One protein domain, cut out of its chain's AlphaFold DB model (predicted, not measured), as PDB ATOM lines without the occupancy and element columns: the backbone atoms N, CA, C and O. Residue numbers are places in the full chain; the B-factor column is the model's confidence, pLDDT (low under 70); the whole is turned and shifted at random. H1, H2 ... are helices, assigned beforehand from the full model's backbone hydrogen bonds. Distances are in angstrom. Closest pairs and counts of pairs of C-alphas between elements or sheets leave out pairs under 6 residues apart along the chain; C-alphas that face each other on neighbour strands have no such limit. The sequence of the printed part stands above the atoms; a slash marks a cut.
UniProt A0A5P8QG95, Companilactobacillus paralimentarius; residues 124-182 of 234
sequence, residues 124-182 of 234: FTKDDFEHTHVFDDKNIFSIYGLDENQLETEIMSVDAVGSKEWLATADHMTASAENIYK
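AT A GLANCE: This is residues 124 to 182 of the 234 residues of a protein of Companilactobacillus paralimentarius (UniProt A0A5P8QG95). A small, loosely set head of three short helices, H1, H2 and H3, bears one long helix, H4, as an arm; residues 168 to 182, of which 168 to 181 belong to H4, stick out from the head. The printed part has 59 residues with four named helices in the order H1, H2, H3, H4 and no named strand, all helix. It is loose, radius of gyration of the C-alphas 14.0 A, and elongated, spanning 44 by 23 by 16 A.

HOW THE PARTS SIT: H1, residues 126 to 133, is close to but not clearly touching H2, residues 137 to 143, about perpendicular at 86 degrees; the closest C-alphas, of His 131 and Asn 139, are 6.8 A apart. H3, residues 148 to 159, touches H4, residues 163 to 181, at a steep tilt of 47 degrees, opposite ways; the closest C-alphas, of Ser 157 and Ser 163, are 5.5 A apart. In these four helices every O i to N i+4 pair is within hydrogen-bond range.

IN THESE COORDINATES: H1 begins at C-alpha 126 (-25.852, -11.427, 25.312). H3 measures 17.0 A; H4 measures 26.2 A, ending at C-alpha 181 (-51.176, -2.812, -0.734).

THE WHOLE: The printed part has no cut, and its three links are tight. Residues 157 to 162, among others, have pLDDT under 70.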
ATOM      1  N   PHE A 124     -23.044  -7.992  18.915       84.62
ATOM      2  CA  PHE A 124     -23.711  -9.100  19.586       84.62
ATOM      3  C   PHE A 124     -24.328  -8.646  20.904       84.62
ATOM      4  O   PHE A 124     -23.657  -8.078  21.771       84.62
ATOM      5  N   THR A 125     -25.605  -8.961  21.082       88.94
ATOM      6  CA  THR A 125     -26.223  -8.964  22.402       88.94
ATOM      7  C   THR A 125     -25.771 -10.199  23.189       88.94
ATOM      8  O   THR A 125     -25.174 -11.134  22.650       88.94
ATOM      9  N   LYS A 126     -26.083 -10.232  24.489       88.75
ATOM     10  CA  LYS A 126     -25.852 -11.427  25.312       88.75
ATOM     11  C   LYS A 126     -26.538 -12.663  24.727       88.75
ATOM     12  O   LYS A 126     -25.962 -13.745  24.763       88.75
ATOM     13  N   ASP A 127     -27.762 -12.486  24.239       85.56
ATOM     14  CA  ASP A 127     -28.569 -13.560  23.666       85.56
ATOM     15  C   ASP A 127     -27.934 -14.081  22.373       85.56
ATOM     16  O   ASP A 127     -27.714 -15.283  22.240       85.56
ATOM     17  N   ASP A 128     -27.498 -13.177  21.489       84.06
ATOM     18  CA  ASP A 128     -26.783 -13.573  20.274       84.06
ATOM     19  C   ASP A 128     -25.509 -14.352  20.604       84.06
ATOM     20  O   ASP A 128     -25.234 -15.381  19.988       84.06
ATOM     21  N   PHE A 129     -24.733 -13.900  21.594       87.06
ATOM     22  CA  PHE A 129     -23.518 -14.591  22.020       87.06
ATOM     23  C   PHE A 129     -23.810 -15.993  22.569       87.06
ATOM     24  O   PHE A 129     -23.094 -16.939  22.245       87.06
ATOM     25  N   GLU A 130     -24.855 -16.147  23.386       85.44
ATOM     26  CA  GLU A 130     -25.262 -17.454  23.908       85.44
ATOM     27  C   GLU A 130     -25.709 -18.396  22.784       85.44
ATOM     28  O   GLU A 130     -25.317 -19.559  22.790       85.44
ATOM     29  N   HIS A 131     -26.432 -17.899  21.782       78.88
ATOM     30  CA  HIS A 131     -26.899 -18.730  20.675       78.88
ATOM     31  C   HIS A 131     -25.802 -19.099  19.666       78.88
ATOM     32  O   HIS A 131     -25.834 -20.199  19.120       78.88
ATOM     33  N   THR A 132     -24.813 -18.228  19.446       78.44
ATOM     34  CA  THR A 132     -23.815 -18.397  18.367       78.44
ATOM     35  C   THR A 132     -22.437 -18.876  18.839       78.44
ATOM     36  O   THR A 132     -21.736 -19.541  18.080       78.44
ATOM     37  N   HIS A 133     -22.025 -18.558  20.074       83.94
ATOM     38  CA  HIS A 133     -20.681 -18.867  20.595       83.94
ATOM     39  C   HIS A 133     -20.690 -19.907  21.725       83.94
ATOM     40  O   HIS A 133     -19.627 -20.403  22.109       83.94
ATOM     41  N   VAL A 134     -21.861 -20.239  22.279       86.69
ATOM     42  CA  VAL A 134     -21.999 -21.234  23.348       86.69
ATOM     43  C   VAL A 134     -22.758 -22.450  22.832       86.69
ATOM     44  O   VAL A 134     -23.946 -22.396  22.528       86.69
ATOM     45  N   PHE A 135     -22.065 -23.584  22.810       83.69
ATOM     46  CA  PHE A 135     -22.655 -24.878  22.495       83.69
ATOM     47  C   PHE A 135     -22.835 -25.665  23.792       83.69
ATOM     48  O   PHE A 135     -21.862 -26.125  24.391       83.69
ATOM     49  N   ASP A 136     -24.080 -25.785  24.243       80.88
ATOM     50  CA  ASP A 136     -24.476 -26.655  25.347       80.88
ATOM     51  C   ASP A 136     -25.556 -27.643  24.890       80.88
ATOM     52  O   ASP A 136     -26.041 -27.569  23.760       80.88
ATOM     53  N   ASP A 137     -25.938 -28.576  25.764       72.69
ATOM     54  CA  ASP A 137     -26.942 -29.586  25.424       72.69
ATOM     55  C   ASP A 137     -28.249 -28.939  24.937       72.69
ATOM     56  O   ASP A 137     -28.845 -29.395  23.966       72.69
ATOM     57  N   LYS A 138     -28.687 -27.835  25.558       72.62
ATOM     58  CA  LYS A 138     -29.951 -27.175  25.208       72.62
ATOM     59  C   LYS A 138     -29.882 -26.517  23.836       72.62
ATOM     60  O   LYS A 138     -30.825 -26.671  23.066       72.62
ATOM     61  N   ASN A 139     -28.792 -25.814  23.543       68.12
ATOM     62  CA  ASN A 139     -28.609 -25.100  22.285       68.12
ATOM     63  C   ASN A 139     -28.327 -26.067  21.121       68.12
ATOM     64  O   ASN A 139     -28.736 -25.844  19.990       68.12
ATOM     65  N   ILE A 140     -27.691 -27.209  21.391       72.94
ATOM     66  CA  ILE A 140     -27.550 -28.270  20.387       72.94
ATOM     67  C   ILE A 140     -28.915 -28.901  20.083       72.94
ATOM     68  O   ILE A 140     -29.233 -29.133  18.918       72.94
ATOM     69  N   PHE A 141     -29.745 -29.161  21.101       70.12
ATOM     70  CA  PHE A 141     -31.085 -29.718  20.889       70.12
ATOM     71  C   PHE A 141     -32.069 -28.729  20.250       70.12
ATOM     72  O   PHE A 141     -32.932 -29.168  19.491       70.12
ATOM     73  N   SER A 142     -31.947 -27.420  20.508       68.00
ATOM     74  CA  SER A 142     -32.811 -26.402  19.893       68.00
ATOM     75  C   SER A 142     -32.634 -26.338  18.377       68.00
ATOM     76  O   SER A 142     -33.635 -26.195  17.680       68.00
ATOM     77  N   ILE A 143     -31.415 -26.553  17.862       69.69
ATOM     78  CA  ILE A 143     -31.137 -26.608  16.416       69.69
ATOM     79  C   ILE A 143     -31.982 -27.689  15.722       69.69
ATOM     80  O   ILE A 143     -32.501 -27.455  14.634       69.69
ATOM     81  N   TYR A 144     -32.192 -28.849  16.352       72.50
ATOM     82  CA  TYR A 144     -33.015 -29.924  15.772       72.50
ATOM     83  C   TYR A 144     -34.519 -29.608  15.747       72.50
ATOM     84  O   TYR A 144     -35.275 -30.323  15.091       72.50
ATOM     85  N   GLY A 145     -34.962 -28.585  16.481       75.44
ATOM     86  CA  GLY A 145     -36.348 -28.125  16.500       75.44
ATOM     87  C   GLY A 145     -36.652 -26.995  15.515       75.44
ATOM     88  O   GLY A 145     -37.816 -26.613  15.412       75.44
ATOM     89  N   LEU A 146     -35.638 -26.456  14.828       79.31
ATOM     90  CA  LEU A 146     -35.803 -25.363  13.871       79.31
ATOM     91  C   LEU A 146     -36.393 -25.873  12.553       79.31
ATOM     92  O   LEU A 146     -36.024 -26.941  12.061       79.31
ATOM     93  N   ASP A 147     -37.294 -25.087  11.964       82.81
ATOM     94  CA  ASP A 147     -37.685 -25.279  10.568       82.81
ATOM     95  C   ASP A 147     -36.612 -24.744   9.597       82.81
ATOM     96  O   ASP A 147     -35.622 -24.135  10.006       82.81
ATOM     97  N   GLU A 148     -36.793 -24.992   8.298       81.38
ATOM     98  CA  GLU A 148     -35.831 -24.609   7.254       81.38
ATOM     99  C   GLU A 148     -35.501 -23.105   7.264       81.38
ATOM    100  O   GLU A 148     -34.329 -22.738   7.201       81.38
ATOM    101  N   ASN A 149     -36.505 -22.238   7.432       79.75
ATOM    102  CA  ASN A 149     -36.310 -20.783   7.415       79.75
ATOM    103  C   ASN A 149     -35.614 -20.294   8.692       79.75
ATOM    104  O   ASN A 149     -34.789 -19.377   8.665       79.75
ATOM    105  N   GLN A 150     -35.958 -20.895   9.832       77.69
ATOM    106  CA  GLN A 150     -35.332 -20.585  11.113       77.69
ATOM    107  C   GLN A 150     -33.863 -21.011  11.128       77.69
ATOM    108  O   GLN A 150     -33.009 -20.253  11.587       77.69
ATOM    109  N   LEU A 151     -33.554 -22.186  10.575       79.38
ATOM    110  CA  LEU A 151     -32.182 -22.659  10.432       79.38
ATOM    111  C   LEU A 151     -31.370 -21.762   9.485       79.38
ATOM    112  O   LEU A 151     -30.241 -21.403   9.816       79.38
ATOM    113  N   GLU A 152     -31.944 -21.365   8.346       78.00
ATOM    114  CA  GLU A 152     -31.316 -20.412   7.422       78.00
ATOM    115  C   GLU A 152     -30.991 -19.088   8.130       78.00
ATOM    116  O   GLU A 152     -29.862 -18.600   8.058       78.00
ATOM    117  N   THR A 153     -31.943 -18.558   8.902       75.88
ATOM    118  CA  THR A 153     -31.762 -17.325   9.680       75.88
ATOM    119  C   THR A 153     -30.645 -17.453  10.719       75.88
ATOM    120  O   THR A 153     -29.831 -16.536  10.862       75.88
ATOM    121  N   GLU A 154     -30.569 -18.578  11.437       73.19
ATOM    122  CA  GLU A 154     -29.505 -18.796  12.420       73.19
ATOM    123  C   GLU A 154     -28.125 -18.886  11.754       73.19
ATOM    124  O   GLU A 154     -27.201 -18.204  12.197       73.19
ATOM    125  N   ILE A 155     -27.989 -19.614  10.639       76.44
ATOM    126  CA  ILE A 155     -26.734 -19.685   9.868       76.44
ATOM    127  C   ILE A 155     -26.315 -18.291   9.378       76.44
ATOM    128  O   ILE A 155     -25.171 -17.877   9.575       76.44
ATOM    129  N   MET A 156     -27.247 -17.518   8.812       71.06
ATOM    130  CA  MET A 156     -26.973 -16.151   8.352       71.06
ATOM    131  C   MET A 156     -26.542 -15.209   9.486       71.06
ATOM    132  O   MET A 156     -25.818 -14.238   9.247       71.06
ATOM    133  N   SER A 157     -26.985 -15.454  10.719       69.31
ATOM    134  CA  SER A 157     -26.617 -14.638  11.881       69.31
ATOM    135  C   SER A 157     -25.196 -14.879  12.382       69.31
ATOM    136  O   SER A 157     -24.567 -13.957  12.907       69.31
ATOM    137  N   VAL A 158     -24.668 -16.084  12.157       69.50
ATOM    138  CA  VAL A 158     -23.276 -16.432  12.466       69.50
ATOM    139  C   VAL A 158     -22.325 -15.739  11.488       69.50
ATOM    140  O   VAL A 158     -21.329 -15.151  11.913       69.50
ATOM    141  N   ASP A 159     -22.657 -15.745  10.194       61.31
ATOM    142  CA  ASP A 159     -21.796 -15.189   9.141       61.31
ATOM    143  C   ASP A 159     -21.854 -13.655   9.057       61.31
ATOM    144  O   ASP A 159     -20.848 -12.996   8.775       61.31
ATOM    145  N   ALA A 160     -23.020 -13.063   9.321       66.69
ATOM    146  CA  ALA A 160     -23.237 -11.625   9.226       66.69
ATOM    147  C   ALA A 160     -23.805 -11.069  10.537       66.69
ATOM    148  O   ALA A 160     -25.016 -11.017  10.745       66.69
ATOM    149  N   VAL A 161     -22.916 -10.593  11.413       62.28
ATOM    150  CA  VAL A 161     -23.288  -9.940  12.680       62.28
ATOM    151  C   VAL A 161     -24.262  -8.788  12.417       62.28
ATOM    152  O   VAL A 161     -23.948  -7.862  11.669       62.28
ATOM    153  N   GLY A 162     -25.442  -8.851  13.038       61.25
ATOM    154  CA  GLY A 162     -26.526  -7.880  12.849       61.25
ATOM    155  C   GLY A 162     -27.519  -8.225  11.733       61.25
ATOM    156  O   GLY A 162     -28.490  -7.497  11.558       61.25
ATOM    157  N   SER A 163     -27.354  -9.331  10.992       72.19
ATOM    158  CA  SER A 163     -28.306  -9.747   9.944       72.19
ATOM    159  C   SER A 163     -29.729  -9.956  10.472       72.19
ATOM    160  O   SER A 163     -30.681  -9.622   9.770       72.19
ATOM    161  N   LYS A 164     -29.888 -10.386  11.733       69.81
ATOM    162  CA  LYS A 164     -31.194 -10.477  12.408       69.81
ATOM    163  C   LYS A 164     -31.937  -9.131  12.428       69.81
ATOM    164  O   LYS A 164     -33.141  -9.103  12.196       69.81
ATOM    165  N   GLU A 165     -31.241  -8.008  12.626       71.06
ATOM    166  CA  GLU A 165     -31.854  -6.667  12.615       71.06
ATOM    167  C   GLU A 165     -32.326  -6.267  11.210       71.06
ATOM    168  O   GLU A 165     -33.403  -5.686  11.044       71.06
ATOM    169  N   TRP A 166     -31.539  -6.609  10.186       78.75
ATOM    170  CA  TRP A 166     -31.893  -6.373   8.786       78.75
ATOM    171  C   TRP A 166     -33.094  -7.212   8.357       78.75
ATOM    172  O   TRP A 166     -34.000  -6.677   7.720       78.75
ATOM    173  N   LEU A 167     -33.129  -8.489   8.747       79.88
ATOM    174  CA  LEU A 167     -34.256  -9.388   8.497       79.88
ATOM    175  C   LEU A 167     -35.520  -8.886   9.202       79.88
ATOM    176  O   LEU A 167     -36.537  -8.690   8.546       79.88
ATOM    177  N   ALA A 168     -35.433  -8.527  10.487       81.62
ATOM    178  CA  ALA A 168     -36.559  -7.944  11.217       81.62
ATOM    179  C   ALA A 168     -37.060  -6.634  10.578       81.62
ATOM    180  O   ALA A 168     -38.265  -6.377  10.512       81.62
ATOM    181  N   THR A 169     -36.146  -5.801  10.071       84.50
ATOM    182  CA  THR A 169     -36.499  -4.576   9.341       84.50
ATOM    183  C   THR A 169     -37.197  -4.901   8.022       84.50
ATOM    184  O   THR A 169     -38.220  -4.290   7.708       84.50
ATOM    185  N   ALA A 170     -36.687  -5.870   7.263       85.06
ATOM    186  CA  ALA A 170     -37.287  -6.322   6.014       85.06
ATOM    187  C   ALA A 170     -38.692  -6.901   6.240       85.06
ATOM    188  O   ALA A 170     -39.623  -6.540   5.516       85.06
ATOM    189  N   ASP A 171     -38.883  -7.703   7.288       86.06
ATOM    190  CA  ASP A 171     -40.186  -8.236   7.688       86.06
ATOM    191  C   ASP A 171     -41.155  -7.114   8.061       86.06
ATOM    192  O   ASP A 171     -42.294  -7.080   7.592       86.06
ATOM    193  N   HIS A 172     -40.696  -6.131   8.841       87.88
ATOM    194  CA  HIS A 172     -41.509  -4.975   9.207       87.88
ATOM    195  C   HIS A 172     -41.907  -4.135   7.982       87.88
ATOM    196  O   HIS A 172     -43.058  -3.695   7.865       87.88
ATOM    197  N   MET A 173     -40.978  -3.914   7.048       86.06
ATOM    198  CA  MET A 173     -41.254  -3.218   5.787       86.06
ATOM    199  C   MET A 173     -42.252  -3.998   4.931       86.06
ATOM    200  O   MET A 173     -43.178  -3.399   4.383       86.06
ATOM    201  N   THR A 174     -42.114  -5.321   4.869       85.25
ATOM    202  CA  THR A 174     -43.021  -6.207   4.132       85.25
ATOM    203  C   THR A 174     -44.421  -6.180   4.742       85.25
ATOM    204  O   THR A 174     -45.386  -5.903   4.033       85.25
ATOM    205  N   ALA A 175     -44.548  -6.327   6.062       83.38
ATOM    206  CA  ALA A 175     -45.826  -6.240   6.771       83.38
ATOM    207  C   ALA A 175     -46.494  -4.860   6.609       83.38
ATOM    208  O   ALA A 175     -47.710  -4.755   6.411       83.38
ATOM    209  N   SER A 176     -45.698  -3.786   6.645       81.31
ATOM    210  CA  SER A 176     -46.172  -2.421   6.389       81.31
ATOM    211  C   SER A 176     -46.686  -2.266   4.956       81.31
ATOM    212  O   SER A 176     -47.772  -1.724   4.742       81.31
ATOM    213  N   ALA A 177     -45.946  -2.786   3.975       78.69
ATOM    214  CA  ALA A 177     -46.358  -2.789   2.579       78.69
ATOM    215  C   ALA A 177     -47.641  -3.610   2.382       78.69
ATOM    216  O   ALA A 177     -48.568  -3.147   1.722       78.69
ATOM    217  N   GLU A 178     -47.764  -4.779   3.002       76.31
ATOM    218  CA  GLU A 178     -48.982  -5.583   2.926       76.31
ATOM    219  C   GLU A 178     -50.206  -4.855   3.495       76.31
ATOM    220  O   GLU A 178     -51.285  -4.912   2.904       76.31
ATOM    221  N   ASN A 179     -50.062  -4.120   4.599       72.25
ATOM    222  CA  ASN A 179     -51.156  -3.304   5.135       72.25
ATOM    223  C   ASN A 179     -51.613  -2.202   4.167       72.25
ATOM    224  O   ASN A 179     -52.803  -1.882   4.121       72.25
ATOM    225  N   ILE A 180     -50.697  -1.639   3.377       67.31
ATOM    226  CA  ILE A 180     -51.004  -0.581   2.406       67.31
ATOM    227  C   ILE A 180     -51.553  -1.171   1.094       67.31
ATOM    228  O   ILE A 180     -52.479  -0.607   0.511       67.31
ATOM    229  N   TYR A 181     -51.020  -2.310   0.639       65.62
ATOM    230  CA  TYR A 181     -51.176  -2.812  -0.734       65.62
ATOM    231  C   TYR A 181     -51.924  -4.152  -0.871       65.62
ATOM    232  O   TYR A 181     -51.971  -4.709  -1.971       65.62
ATOM    233  N   LYS A 182     -52.527  -4.705   0.195       61.22
ATOM    234  CA  LYS A 182     -53.248  -5.997   0.134       61.22
ATOM    235  C   LYS A 182     -54.247  -6.060  -1.034       61.22
ATOM    236  O   LYS A 182     -55.234  -5.326  -1.071       61.22
TER     237      LYS A 182